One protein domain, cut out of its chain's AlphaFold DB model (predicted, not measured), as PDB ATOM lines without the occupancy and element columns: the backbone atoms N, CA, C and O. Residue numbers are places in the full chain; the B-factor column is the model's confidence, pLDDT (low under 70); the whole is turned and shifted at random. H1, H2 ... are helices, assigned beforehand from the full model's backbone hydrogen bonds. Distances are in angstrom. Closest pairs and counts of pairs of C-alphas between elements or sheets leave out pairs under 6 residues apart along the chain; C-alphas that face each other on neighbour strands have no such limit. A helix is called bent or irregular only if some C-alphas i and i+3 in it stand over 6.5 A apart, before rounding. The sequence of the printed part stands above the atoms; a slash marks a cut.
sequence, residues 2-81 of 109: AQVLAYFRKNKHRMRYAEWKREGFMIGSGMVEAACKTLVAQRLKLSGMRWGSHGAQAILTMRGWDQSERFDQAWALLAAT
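Overview. This is residues 2 to 81 of the 109 residues of an uncharacterized protein of Polyangiaceae bacterium (UniProt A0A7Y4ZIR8). Five helices are strung out in an open zigzag with few contacts between them. The longest, H3, runs through the middle; H4 crosses its later part steeply, H5 makes a corner with the far end of H4, and on the other side of H3 the helices H1 and H2 form an arm that touches no helix. The printed part has 80 residues with five named helices, in the order H1 H2 H3 H4 H5, and no named strand; the class is all helix. The whole is extended, with a radius of gyration of the C-alphas of 18.2 A, and only just flat, with spans of 53 by 36 by 20 A.

Along the chain. H3 holds residues 29 to 44 and measures 20.4 A from C-alpha 29 at (8.128, -15.532, 11.771) to C-alpha 44 at (-12.283, -14.987, 11.932). It has a kink of 25 degrees near residue 36. It is neither bent nor irregular, but only just: C-alphas 38 and 41 are 6.3 A apart. H4, residues 53 to 67, is 20.6 A long, and H5, residues 71 to 81, is 15.5 A long and ends with C-alpha 81 at (-14.538, -35.616, 29.913). H2, residues 17 to 22, is 8.5 A long. H1, residues 2 to 14, is 19.5 A long and begins with C-alpha 2 at (18.813, 6.720, 14.047); it is irregular, with C-alphas 10 and 13 7.7 A apart.

Arrangement. H3 touches H4 with its residues 39 to 44 alone. The closest C-alphas of the two are those of Leu 39 and Arg 63, 6.6 A apart. They run opposite ways at a steep tilt of 63 degrees. H4, with its residues 62 to 65 alone, touches H5 only at the corner by their link, and only just, with 3 pairs of C-alphas within 8 A. The closest C-alphas there are those of Trp 65 and Phe 71, 4.6 A apart, and the two helices run opposite ways at a steep tilt of 52 degrees. H3 and H5 are apart. H2 is apart from H3, and H1 is apart from H2. Every O i to N i+4 pair is within hydrogen-bond range in H2, H4 and H5; in H1 it is 7 of 9 and in H3 8 of 12.

Size, cuts and confidence. The C-alphas of Ala 2 and Ala 80, the two farthest apart, are 57.8 A from each other. Residues 2 to 15, 19 to 24, 29 to 34 and 76 to 81 stand free. The printed part has no cut and no long link: H1 to H2 and H4 to H5 are tight, H2 to H3 and H3 to H4 short. The mean pLDDT of the printed part is 94.0, and no printed residue is under 70.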
ATOM      1  N   ALA A   2      18.687   6.568  12.587       85.81
ATOM      2  CA  ALA A   2      18.813   6.720  14.047       85.81
ATOM      3  C   ALA A   2      17.716   5.997  14.869       85.81
ATOM      4  O   ALA A   2      18.020   5.335  15.859       85.81
ATOM      5  N   GLN A   3      16.455   6.047  14.423       89.81
ATOM      6  CA  GLN A   3      15.318   5.424  15.119       89.81
ATOM      7  C   GLN A   3      15.396   3.886  15.167       89.81
ATOM      8  O   GLN A   3      15.087   3.273  16.186       89.81
ATOM      9  N   VAL A   4      15.868   3.262  14.085       93.19
ATOM     10  CA  VAL A   4      16.030   1.802  13.988       93.19
ATOM     11  C   VAL A   4      17.137   1.321  14.929       93.19
ATOM     12  O   VAL A   4      16.954   0.361  15.673       93.19
ATOM     13  N   LEU A   5      18.264   2.039  14.973       94.69
ATOM     14  CA  LEU A   5      19.365   1.737  15.894       94.69
ATOM     15  C   LEU A   5      18.941   1.870  17.361       94.69
ATOM     16  O   LEU A   5      19.276   1.010  18.176       94.69
ATOM     17  N   ALA A   6      18.178   2.914  17.699       96.12
ATOM     18  CA  ALA A   6      17.637   3.090  19.045       96.12
ATOM     19  C   ALA A   6      16.703   1.932  19.440       96.12
ATOM     20  O   ALA A   6      16.805   1.408  20.551       96.12
ATOM     21  N   TYR A   7      15.849   1.477  18.515       96.06
ATOM     22  CA  TYR A   7      14.962   0.335  18.734       96.06
ATOM     23  C   TYR A   7      15.734  -0.960  19.019       96.06
ATOM     24  O   TYR A   7      15.446  -1.632  20.012       96.06
ATOM     25  N   PHE A   8      16.740  -1.296  18.204       95.00
ATOM     26  CA  PHE A   8      17.544  -2.504  18.418       95.00
ATOM     27  C   PHE A   8      18.346  -2.446  19.719       95.00
ATOM     28  O   PHE A   8      18.389  -3.429  20.456       95.00
ATOM     29  N   ARG A   9      18.923  -1.286  20.060       95.69
ATOM     30  CA  ARG A   9      19.635  -1.107  21.337       95.69
ATOM     31  C   ARG A   9      18.708  -1.324  22.532       95.69
ATOM     32  O   ARG A   9      19.054  -2.090  23.428       95.69
ATOM     33  N   LYS A  10      17.508  -0.730  22.513       96.94
ATOM     34  CA  LYS A  10      16.490  -0.901  23.566       96.94
ATOM     35  C   LYS A  10      16.049  -2.363  23.717       96.94
ATOM     36  O   LYS A  10      15.858  -2.845  24.832       96.94
ATOM     37  N   ASN A  11      15.903  -3.080  22.603       95.62
ATOM     38  CA  ASN A  11      15.383  -4.449  22.585       95.62
ATOM     39  C   ASN A  11      16.464  -5.540  22.570       95.62
ATOM     40  O   ASN A  11      16.117  -6.713  22.479       95.62
ATOM     41  N   LYS A  12      17.752  -5.198  22.727       95.19
ATOM     42  CA  LYS A  12      18.875  -6.157  22.702       95.19
ATOM     43  C   LYS A  12      18.667  -7.356  23.637       95.19
ATOM     44  O   LYS A  12      19.006  -8.479  23.282       95.19
ATOM     45  N   HIS A  13      18.048  -7.137  24.799       94.62
ATOM     46  CA  HIS A  13      17.728  -8.189  25.772       94.62
ATOM     47  C   HIS A  13      16.784  -9.285  25.231       94.62
ATOM     48  O   HIS A  13      16.797 -10.400  25.747       94.62
ATOM     49  N   ARG A  14      15.994  -8.983  24.189       92.00
ATOM     50  CA  ARG A  14      15.088  -9.909  23.483       92.00
ATOM     51  C   ARG A  14      15.720 -10.540  22.243       92.00
ATOM     52  O   ARG A  14      15.034 -11.221  21.503       92.00
ATOM     53  N   MET A  15      16.994 -10.285  21.960       93.69
ATOM     54  CA  MET A  15      17.661 -10.768  20.745       93.69
ATOM     55  C   MET A  15      18.610 -11.933  21.049       93.69
ATOM     56  O   MET A  15      19.667 -12.054  20.432       93.69
ATOM     57  N   ARG A  16      18.254 -12.803  22.008       94.62
ATOM     58  CA  ARG A  16      19.043 -13.995  22.377       94.62
ATOM     59  C   ARG A  16      18.854 -15.134  21.365       94.62
ATOM     60  O   ARG A  16      18.649 -16.285  21.722       94.62
ATOM     61  N   TYR A  17      18.929 -14.813  20.074       93.19
ATOM     62  CA  TYR A  17      18.590 -15.737  18.991       93.19
ATOM     63  C   TYR A  17      19.466 -16.994  18.970       93.19
ATOM     64  O   TYR A  17      18.973 -18.069  18.648       93.19
ATOM     65  N   ALA A  18      20.751 -16.881  19.321       93.94
ATOM     66  CA  ALA A  18      21.664 -18.025  19.352       93.94
ATOM     67  C   ALA A  18      21.307 -19.036  20.455       93.94
ATOM     68  O   ALA A  18      21.342 -20.241  20.218       93.94
ATOM     69  N   GLU A  19      20.940 -18.539  21.638       95.94
ATOM     70  CA  GLU A  19      20.446 -19.336  22.767       95.94
ATOM     71  C   GLU A  19      19.140 -20.031  22.384       95.94
ATOM     72  O   GLU A  19      19.057 -21.254  22.411       95.94
ATOM     73  N   TRP A  20      18.173 -19.274  21.866       94.12
ATOM     74  CA  TRP A  20      16.877 -19.825  21.480       94.12
ATOM     75  C   TRP A  20      16.961 -20.855  20.358       94.12
ATOM     76  O   TRP A  20      16.262 -21.863  20.387       94.12
ATOM     77  N   LYS A  21      17.849 -20.633  19.383       93.19
ATOM     78  CA  LYS A  21      18.099 -21.605  18.318       93.19
ATOM     79  C   LYS A  21      18.728 -22.888  18.865       93.19
ATOM     80  O   LYS A  21      18.358 -23.966  18.413       93.19
ATOM     81  N   ARG A  22      19.656 -22.787  19.826       95.75
ATOM     82  CA  ARG A  22      20.243 -23.955  20.510       95.75
ATOM     83  C   ARG A  22      19.212 -24.733  21.324       95.75
ATOM     84  O   ARG A  22      19.304 -25.951  21.379       95.75
ATOM     85  N   GLU A  23      18.245 -24.046  21.921       96.25
ATOM     86  CA  GLU A  23      17.138 -24.654  22.675       96.25
ATOM     87  C   GLU A  23      16.021 -25.209  21.773       96.25
ATOM     88  O   GLU A  23      15.057 -25.791  22.260       96.25
ATOM     89  N   GLY A  24      16.146 -25.068  20.448       93.44
ATOM     90  CA  GLY A  24      15.178 -25.595  19.487       93.44
ATOM     91  C   GLY A  24      13.901 -24.762  19.363       93.44
ATOM     92  O   GLY A  24      12.925 -25.228  18.776       93.44
ATOM     93  N   PHE A  25      13.882 -23.529  19.875       91.88
ATOM     94  CA  PHE A  25      12.726 -22.656  19.712       91.88
ATOM     95  C   PHE A  25      12.537 -22.226  18.258       91.88
ATOM     96  O   PHE A  25      13.480 -21.856  17.549       91.88
ATOM     97  N   MET A  26      11.274 -22.179  17.840       88.31
ATOM     98  CA  MET A  26      10.889 -21.619  16.552       88.31
ATOM     99  C   MET A  26      10.979 -20.086  16.594       88.31
ATOM    100  O   MET A  26      10.034 -19.403  16.978       88.31
ATOM    101  N   ILE A  27      12.130 -19.536  16.198       90.75
ATOM    102  CA  ILE A  27      12.396 -18.083  16.195       90.75
ATOM    103  C   ILE A  27      12.059 -17.382  14.868       90.75
ATOM    104  O   ILE A  27      12.187 -16.164  14.762       90.75
ATOM    105  N   GLY A  28      11.666 -18.138  13.838       88.31
ATOM    106  CA  GLY A  28      11.282 -17.591  12.534       88.31
ATOM    107  C   GLY A  28       9.811 -17.175  12.493       88.31
ATOM    108  O   GLY A  28       8.947 -17.906  12.975       88.31
ATOM    109  N   SER A  29       9.507 -16.036  11.864       90.69
ATOM    110  CA  SER A  29       8.128 -15.532  11.771       90.69
ATOM    111  C   SER A  29       7.253 -16.316  10.790       90.69
ATOM    112  O   SER A  29       6.041 -16.350  10.964       90.69
ATOM    113  N   GLY A  30       7.841 -17.005   9.805       92.81
ATOM    114  CA  GLY A  30       7.092 -17.641   8.715       92.81
ATOM    115  C   GLY A  30       6.027 -18.642   9.174       92.81
ATOM    116  O   GLY A  30       4.902 -18.601   8.689       92.81
ATOM    117  N   MET A  31       6.335 -19.498  10.153       88.38
ATOM    118  CA  MET A  31       5.357 -20.456  10.691       88.38
ATOM    119  C   MET A  31       4.216 -19.747  11.438       88.38
ATOM    120  O   MET A  31       3.054 -20.121  11.299       88.38
ATOM    121  N   VAL A  32       4.536 -18.688  12.188       90.94
ATOM    122  CA  VAL A  32       3.555 -17.884  12.931       90.94
ATOM    123  C   VAL A  32       2.651 -17.105  11.974       90.94
ATOM    124  O   VAL A  32       1.435 -17.072  12.155       90.94
ATOM    125  N   GLU A  33       3.222 -16.511  10.927       94.62
ATOM    126  CA  GLU A  33       2.488 -15.795   9.882       94.62
ATOM    127  C   GLU A  33       1.596 -16.743   9.074       94.62
ATOM    128  O   GLU A  33       0.429 -16.427   8.826       94.62
ATOM    129  N   ALA A  34       2.107 -17.928   8.719       92.19
ATOM    130  CA  ALA A  34       1.334 -18.968   8.056       92.19
ATOM    131  C   ALA A  34       0.136 -19.390   8.915       92.19
ATOM    132  O   ALA A  34      -0.991 -19.345   8.426       92.19
ATOM    133  N   ALA A  35       0.342 -19.677  10.206       91.12
ATOM    134  CA  ALA A  35      -0.744 -19.998  11.130       91.12
ATOM    135  C   ALA A  35      -1.754 -18.843  11.258       91.12
ATOM    136  O   ALA A  35      -2.962 -19.056  11.165       91.12
ATOM    137  N   CYS A  36      -1.297 -17.592  11.387       93.81
ATOM    138  CA  CYS A  36      -2.193 -16.430  11.391       93.81
ATOM    139  C   CYS A  36      -3.043 -16.357  10.113       93.81
ATOM    140  O   CYS A  36      -4.221 -15.998  10.168       93.81
ATOM    141  N   LYS A  37      -2.470 -16.713   8.962       94.19
ATOM    142  CA  LYS A  37      -3.164 -16.709   7.674       94.19
ATOM    143  C   LYS A  37      -4.165 -17.862   7.554       94.19
ATOM    144  O   LYS A  37      -5.317 -17.612   7.202       94.19
ATOM    145  N   THR A  38      -3.762 -19.099   7.842       93.94
ATOM    146  CA  THR A  38      -4.563 -20.313   7.581       93.94
ATOM    147  C   THR A  38      -5.513 -20.675   8.720       93.94
ATOM    148  O   THR A  38      -6.607 -21.194   8.487       93.94
ATOM    149  N   LEU A  39      -5.133 -20.403   9.965       93.56
ATOM    150  CA  LEU A  39      -5.939 -20.722  11.138       93.56
ATOM    151  C   LEU A  39      -6.905 -19.578  11.456       93.56
ATOM    152  O   LEU A  39      -8.117 -19.787  11.525       93.56
ATOM    153  N   VAL A  40      -6.361 -18.367  11.626       94.06
ATOM    154  CA  VAL A  40      -7.108 -17.210  12.138       94.06
ATOM    155  C   VAL A  40      -7.836 -16.484  11.015       94.06
ATOM    156  O   VAL A  40      -9.065 -16.395  11.026       94.06
ATOM    157  N   ALA A  41      -7.099 -15.957  10.036       94.25
ATOM    158  CA  ALA A  41      -7.666 -15.046   9.049       94.25
ATOM    159  C   ALA A  41      -8.724 -15.722   8.167       94.25
ATOM    160  O   ALA A  41      -9.771 -15.125   7.926       94.25
ATOM    161  N   GLN A  42      -8.500 -16.982   7.776       93.62
ATOM    162  CA  GLN A  42      -9.453 -17.760   6.976       93.62
ATOM    163  C   GLN A  42     -10.851 -17.871   7.597       93.62
ATOM    164  O   GLN A  42     -11.813 -18.050   6.854       93.62
ATOM    165  N   ARG A  43     -10.987 -17.790   8.930       91.94
ATOM    166  CA  ARG A  43     -12.282 -18.020   9.588       91.94
ATOM    167  C   ARG A  43     -12.794 -16.870  10.437       91.94
ATOM    168  O   ARG A  43     -14.011 -16.761  10.574       91.94
ATOM    169  N   LEU A  44     -11.908 -16.048  10.996       95.19
ATOM    170  CA  LEU A  44     -12.283 -14.987  11.932       95.19
ATOM    171  C   LEU A  44     -12.245 -13.572  11.336       95.19
ATOM    172  O   LEU A  44     -12.791 -12.662  11.951       95.19
ATOM    173  N   LYS A  45     -11.635 -13.371  10.158       93.75
ATOM    174  CA  LYS A  45     -11.486 -12.052   9.504       93.75
ATOM    175  C   LYS A  45     -12.345 -11.864   8.242       93.75
ATOM    176  O   LYS A  45     -12.026 -11.019   7.410       93.75
ATOM    177  N   LEU A  46     -13.420 -12.634   8.069       93.25
ATOM    178  CA  LEU A  46     -14.308 -12.459   6.913       93.25
ATOM    179  C   LEU A  46     -15.308 -11.311   7.138       93.25
ATOM    180  O   LEU A  46     -15.531 -10.866   8.265       93.25
ATOM    181  N   SER A  47     -15.903 -10.830   6.045       94.56
ATOM    182  CA  SER A  47     -16.836  -9.699   6.068       94.56
ATOM    183  C   SER A  47     -18.025  -9.948   7.002       94.56
ATOM    184  O   SER A  47     -18.561 -11.055   7.063       94.56
ATOM    185  N   GLY A  48     -18.421  -8.915   7.748       93.94
ATOM    186  CA  GLY A  48     -19.563  -8.955   8.668       93.94
ATOM    187  C   GLY A  48     -19.353  -9.782   9.941       93.94
ATOM    188  O   GLY A  48     -20.251  -9.837  10.781       93.94
ATOM    189  N   MET A  49     -18.188 -10.408  10.129       93.81
ATOM    190  CA  MET A  49     -17.943 -11.253  11.292       93.81
ATOM    191  C   MET A  49     -17.636 -10.444  12.550       93.81
ATOM    192  O   MET A  49     -16.801  -9.541  12.553       93.81
ATOM    193  N   ARG A  50     -18.274 -10.832  13.655       93.19
ATOM    194  CA  ARG A  50     -17.963 -10.364  15.006       93.19
ATOM    195  C   ARG A  50     -17.871 -11.569  15.923       93.19
ATOM    196  O   ARG A  50     -18.750 -12.425  15.910       93.19
ATOM    197  N   TRP A  51     -16.814 -11.615  16.719       94.56
ATOM    198  CA  TRP A  51     -16.556 -12.713  17.637       94.56
ATOM    199  C   TRP A  51     -16.314 -12.163  19.032       94.56
ATOM    200  O   TRP A  51     -15.532 -11.230  19.203       94.56
ATOM    201  N   GLY A  52     -16.949 -12.767  20.032       96.44
ATOM    202  CA  GLY A  52     -16.462 -12.666  21.404       96.44
ATOM    203  C   GLY A  52     -15.224 -13.545  21.587       96.44
ATOM    204  O   GLY A  52     -15.063 -14.540  20.876       96.44
ATOM    205  N   SER A  53     -14.372 -13.220  22.562       96.06
ATOM    206  CA  SER A  53     -13.119 -13.949  22.816       96.06
ATOM    207  C   SER A  53     -13.335 -15.453  23.004       96.06
ATOM    208  O   SER A  53     -12.605 -16.256  22.431       96.06
ATOM    209  N   HIS A  54     -14.381 -15.840  23.743       96.69
ATOM    210  CA  HIS A  54     -14.710 -17.248  23.971       96.69
ATOM    211  C   HIS A  54     -15.099 -17.973  22.673       96.69
ATOM    212  O   HIS A  54     -14.557 -19.032  22.365       96.69
ATOM    213  N   GLY A  55     -15.980 -17.371  21.866       95.19
ATOM    214  CA  GLY A  55     -16.410 -17.951  20.591       95.19
ATOM    215  C   GLY A  55     -15.270 -18.043  19.573       95.19
ATOM    216  O   GLY A  55     -15.113 -19.070  18.919       95.19
ATOM    217  N   ALA A  56     -14.428 -17.006  19.483       96.06
ATOM    218  CA  ALA A  56     -13.228 -17.038  18.649       96.06
ATOM    219  C   ALA A  56     -12.296 -18.187  19.060       96.06
ATOM    220  O   ALA A  56     -11.870 -18.964  18.206       96.06
ATOM    221  N   GLN A  57     -12.022 -18.332  20.360       96.50
ATOM    222  CA  GLN A  57     -11.140 -19.377  20.869       96.50
ATOM    223  C   GLN A  57     -11.688 -20.783  20.602       96.50
ATOM    224  O   GLN A  57     -10.921 -21.658  20.202       96.50
ATOM    225  N   ALA A  58     -12.995 -21.003  20.770       94.25
ATOM    226  CA  ALA A  58     -13.622 -22.293  20.482       94.25
ATOM    227  C   ALA A  58     -13.410 -22.707  19.013       94.25
ATOM    228  O   ALA A  58     -12.972 -23.823  18.732       94.25
ATOM    229  N   ILE A  59     -13.620 -21.776  18.076       94.81
ATOM    230  CA  ILE A  59     -13.393 -22.016  16.644       94.81
ATOM    231  C   ILE A  59     -11.914 -22.285  16.340       94.81
ATOM    232  O   ILE A  59     -11.603 -23.223  15.604       94.81
ATOM    233  N   LEU A  60     -10.997 -21.484  16.894       95.94
ATOM    234  CA  LEU A  60      -9.558 -21.662  16.667       95.94
ATOM    235  C   LEU A  60      -9.038 -22.980  17.237       95.94
ATOM    236  O   LEU A  60      -8.182 -23.599  16.617       95.94
ATOM    237  N   THR A  61      -9.564 -23.418  18.381       95.44
ATOM    238  CA  THR A  61      -9.157 -24.672  19.029       95.44
ATOM    239  C   THR A  61      -9.493 -25.869  18.143       95.44
ATOM    240  O   THR A  61      -8.601 -26.641  17.801       95.44
ATOM    241  N   MET A  62     -10.742 -25.957  17.671       94.25
ATOM    242  CA  MET A  62     -11.175 -27.028  16.765       94.25
ATOM    243  C   MET A  62     -10.381 -27.026  15.453       94.25
ATOM    244  O   MET A  62      -9.889 -28.066  15.022       94.25
ATOM    245  N   ARG A  63     -10.194 -25.847  14.837       95.25
ATOM    246  CA  ARG A  63      -9.375 -25.723  13.616       95.25
ATOM    247  C   ARG A  63      -7.911 -26.076  13.855       95.25
ATOM    248  O   ARG A  63      -7.258 -26.569  12.944       95.25
ATOM    249  N   GLY A  64      -7.391 -25.801  15.047       95.56
ATOM    250  CA  GLY A  64      -6.020 -26.130  15.419       95.56
ATOM    251  C   GLY A  64      -5.810 -27.636  15.461       95.56
ATOM    252  O   GLY A  64      -4.794 -28.122  14.971       95.56
ATOM    253  N   TRP A  65      -6.781 -28.382  15.989       96.00
ATOM    254  CA  TRP A  65      -6.735 -29.844  15.979       96.00
ATOM    255  C   TRP A  65      -6.796 -30.413  14.564       96.00
ATOM    256  O   TRP A  65      -6.006 -31.292  14.241       96.00
ATOM    257  N   ASP A  66      -7.670 -29.870  13.720       94.31
ATOM    258  CA  ASP A  66      -7.805 -30.269  12.316       94.31
ATOM    259  C   ASP A  66      -6.512 -30.017  11.515       94.31
ATOM    260  O   ASP A  66      -5.920 -30.946  10.979       94.31
ATOM    261  N   GLN A  67      -5.981 -28.787  11.534       94.00
ATOM    262  CA  GLN A  67      -4.765 -28.431  10.776       94.00
ATOM    263  C   GLN A  67      -3.486 -29.101  11.283       94.00
ATOM    264  O   GLN A  67      -2.482 -29.100  10.575       94.00
ATOM    265  N   SER A  68      -3.496 -29.619  12.510       94.38
ATOM    266  CA  SER A  68      -2.372 -30.381  13.057       94.38
ATOM    267  C   SER A  68      -2.545 -31.893  12.927       94.38
ATOM    268  O   SER A  68      -1.691 -32.610  13.435       94.38
ATOM    269  N   GLU A  69      -3.621 -32.373  12.286       96.44
ATOM    270  CA  GLU A  69      -3.958 -33.802  12.159       96.44
ATOM    271  C   GLU A  69      -4.130 -34.502  13.522       96.44
ATOM    272  O   GLU A  69      -3.889 -35.697  13.691       96.44
ATOM    273  N   ARG A  70      -4.555 -33.742  14.537       96.81
ATOM    274  CA  ARG A  70      -4.729 -34.200  15.927       96.81
ATOM    275  C   ARG A  70      -6.183 -34.215  16.375       96.81
ATOM    276  O   ARG A  70      -6.445 -34.340  17.572       96.81
ATOM    277  N   PHE A  71      -7.116 -34.083  15.437       96.38
ATOM    278  CA  PHE A  71      -8.545 -34.050  15.725       96.38
ATOM    279  C   PHE A  71      -8.990 -35.254  16.553       96.38
ATOM    280  O   PHE A  71      -9.520 -35.064  17.642       96.38
ATOM    281  N   ASP A  72      -8.693 -36.473  16.103       96.62
ATOM    282  CA  ASP A  72      -9.157 -37.690  16.778       96.62
ATOM    283  C   ASP A  72      -8.606 -37.820  18.201       96.62
ATOM    284  O   ASP A  72      -9.332 -38.168  19.131       96.62
ATOM    285  N   GLN A  73      -7.329 -37.472  18.399       96.25
ATOM    286  CA  GLN A  73      -6.689 -37.501  19.718       96.25
ATOM    287  C   GLN A  73      -7.331 -36.488  20.670       96.25
ATOM    288  O   GLN A  73      -7.633 -36.809  21.819       96.25
ATOM    289  N   ALA A  74      -7.547 -35.257  20.201       94.81
ATOM    290  CA  ALA A  74      -8.166 -34.216  21.005       94.81
ATOM    291  C   ALA A  74      -9.643 -34.521  21.297       94.81
ATOM    292  O   ALA A  74     -10.105 -34.327  22.422       94.81
ATOM    293  N   TRP A  75     -10.366 -35.051  20.310       94.38
ATOM    294  CA  TRP A  75     -11.761 -35.443  20.449       94.38
ATOM    295  C   TRP A  75     -11.935 -36.581  21.450       94.38
ATOM    296  O   TRP A  75     -12.819 -36.502  22.297       94.38
ATOM    297  N   ALA A  76     -11.067 -37.597  21.421       95.12
ATOM    298  CA  ALA A  76     -11.099 -38.687  22.394       95.12
ATOM    299  C   ALA A  76     -10.976 -38.172  23.842       95.12
ATOM    300  O   ALA A  76     -11.728 -38.603  24.716       95.12
ATOM    301  N   LEU A  77     -10.086 -37.202  24.090       94.19
ATOM    302  CA  LEU A  77      -9.932 -36.566  25.406       94.19
ATOM    303  C   LEU A  77     -11.168 -35.748  25.807       94.19
ATOM    304  O   LEU A  77     -11.623 -35.818  26.953       94.19
ATOM    305  N   LEU A  78     -11.724 -34.981  24.865       92.62
ATOM    306  CA  LEU A  78     -12.916 -34.172  25.103       92.62
ATOM    307  C   LEU A  78     -14.129 -35.059  25.414       92.62
ATOM    308  O   LEU A  78     -14.789 -34.843  26.426       92.62
ATOM    309  N   ALA A  79     -14.394 -36.076  24.592       92.62
ATOM    310  CA  ALA A  79     -15.534 -36.982  24.729       92.62
ATOM    311  C   ALA A  79     -15.473 -37.840  26.006       92.62
ATOM    312  O   ALA A  79     -16.507 -38.196  26.568       92.62
ATOM    313  N   ALA A  80     -14.268 -38.148  26.495       93.19
ATOM    314  CA  ALA A  80     -14.093 -38.809  27.785       93.19
ATOM    315  C   ALA A  80     -14.474 -37.907  28.972       93.19
ATOM    316  O   ALA A  80     -14.898 -38.410  30.009       93.19
ATOM    317  N   THR A  81     -14.331 -36.587  28.826       92.94
ATOM    318  CA  THR A  81     -14.538 -35.616  29.913       92.94
ATOM    319  C   THR A  81     -15.941 -35.009  29.890       92.94
ATOM    320  O   THR A  81     -16.567 -34.833  30.932       92.94
TER     321      THR A  81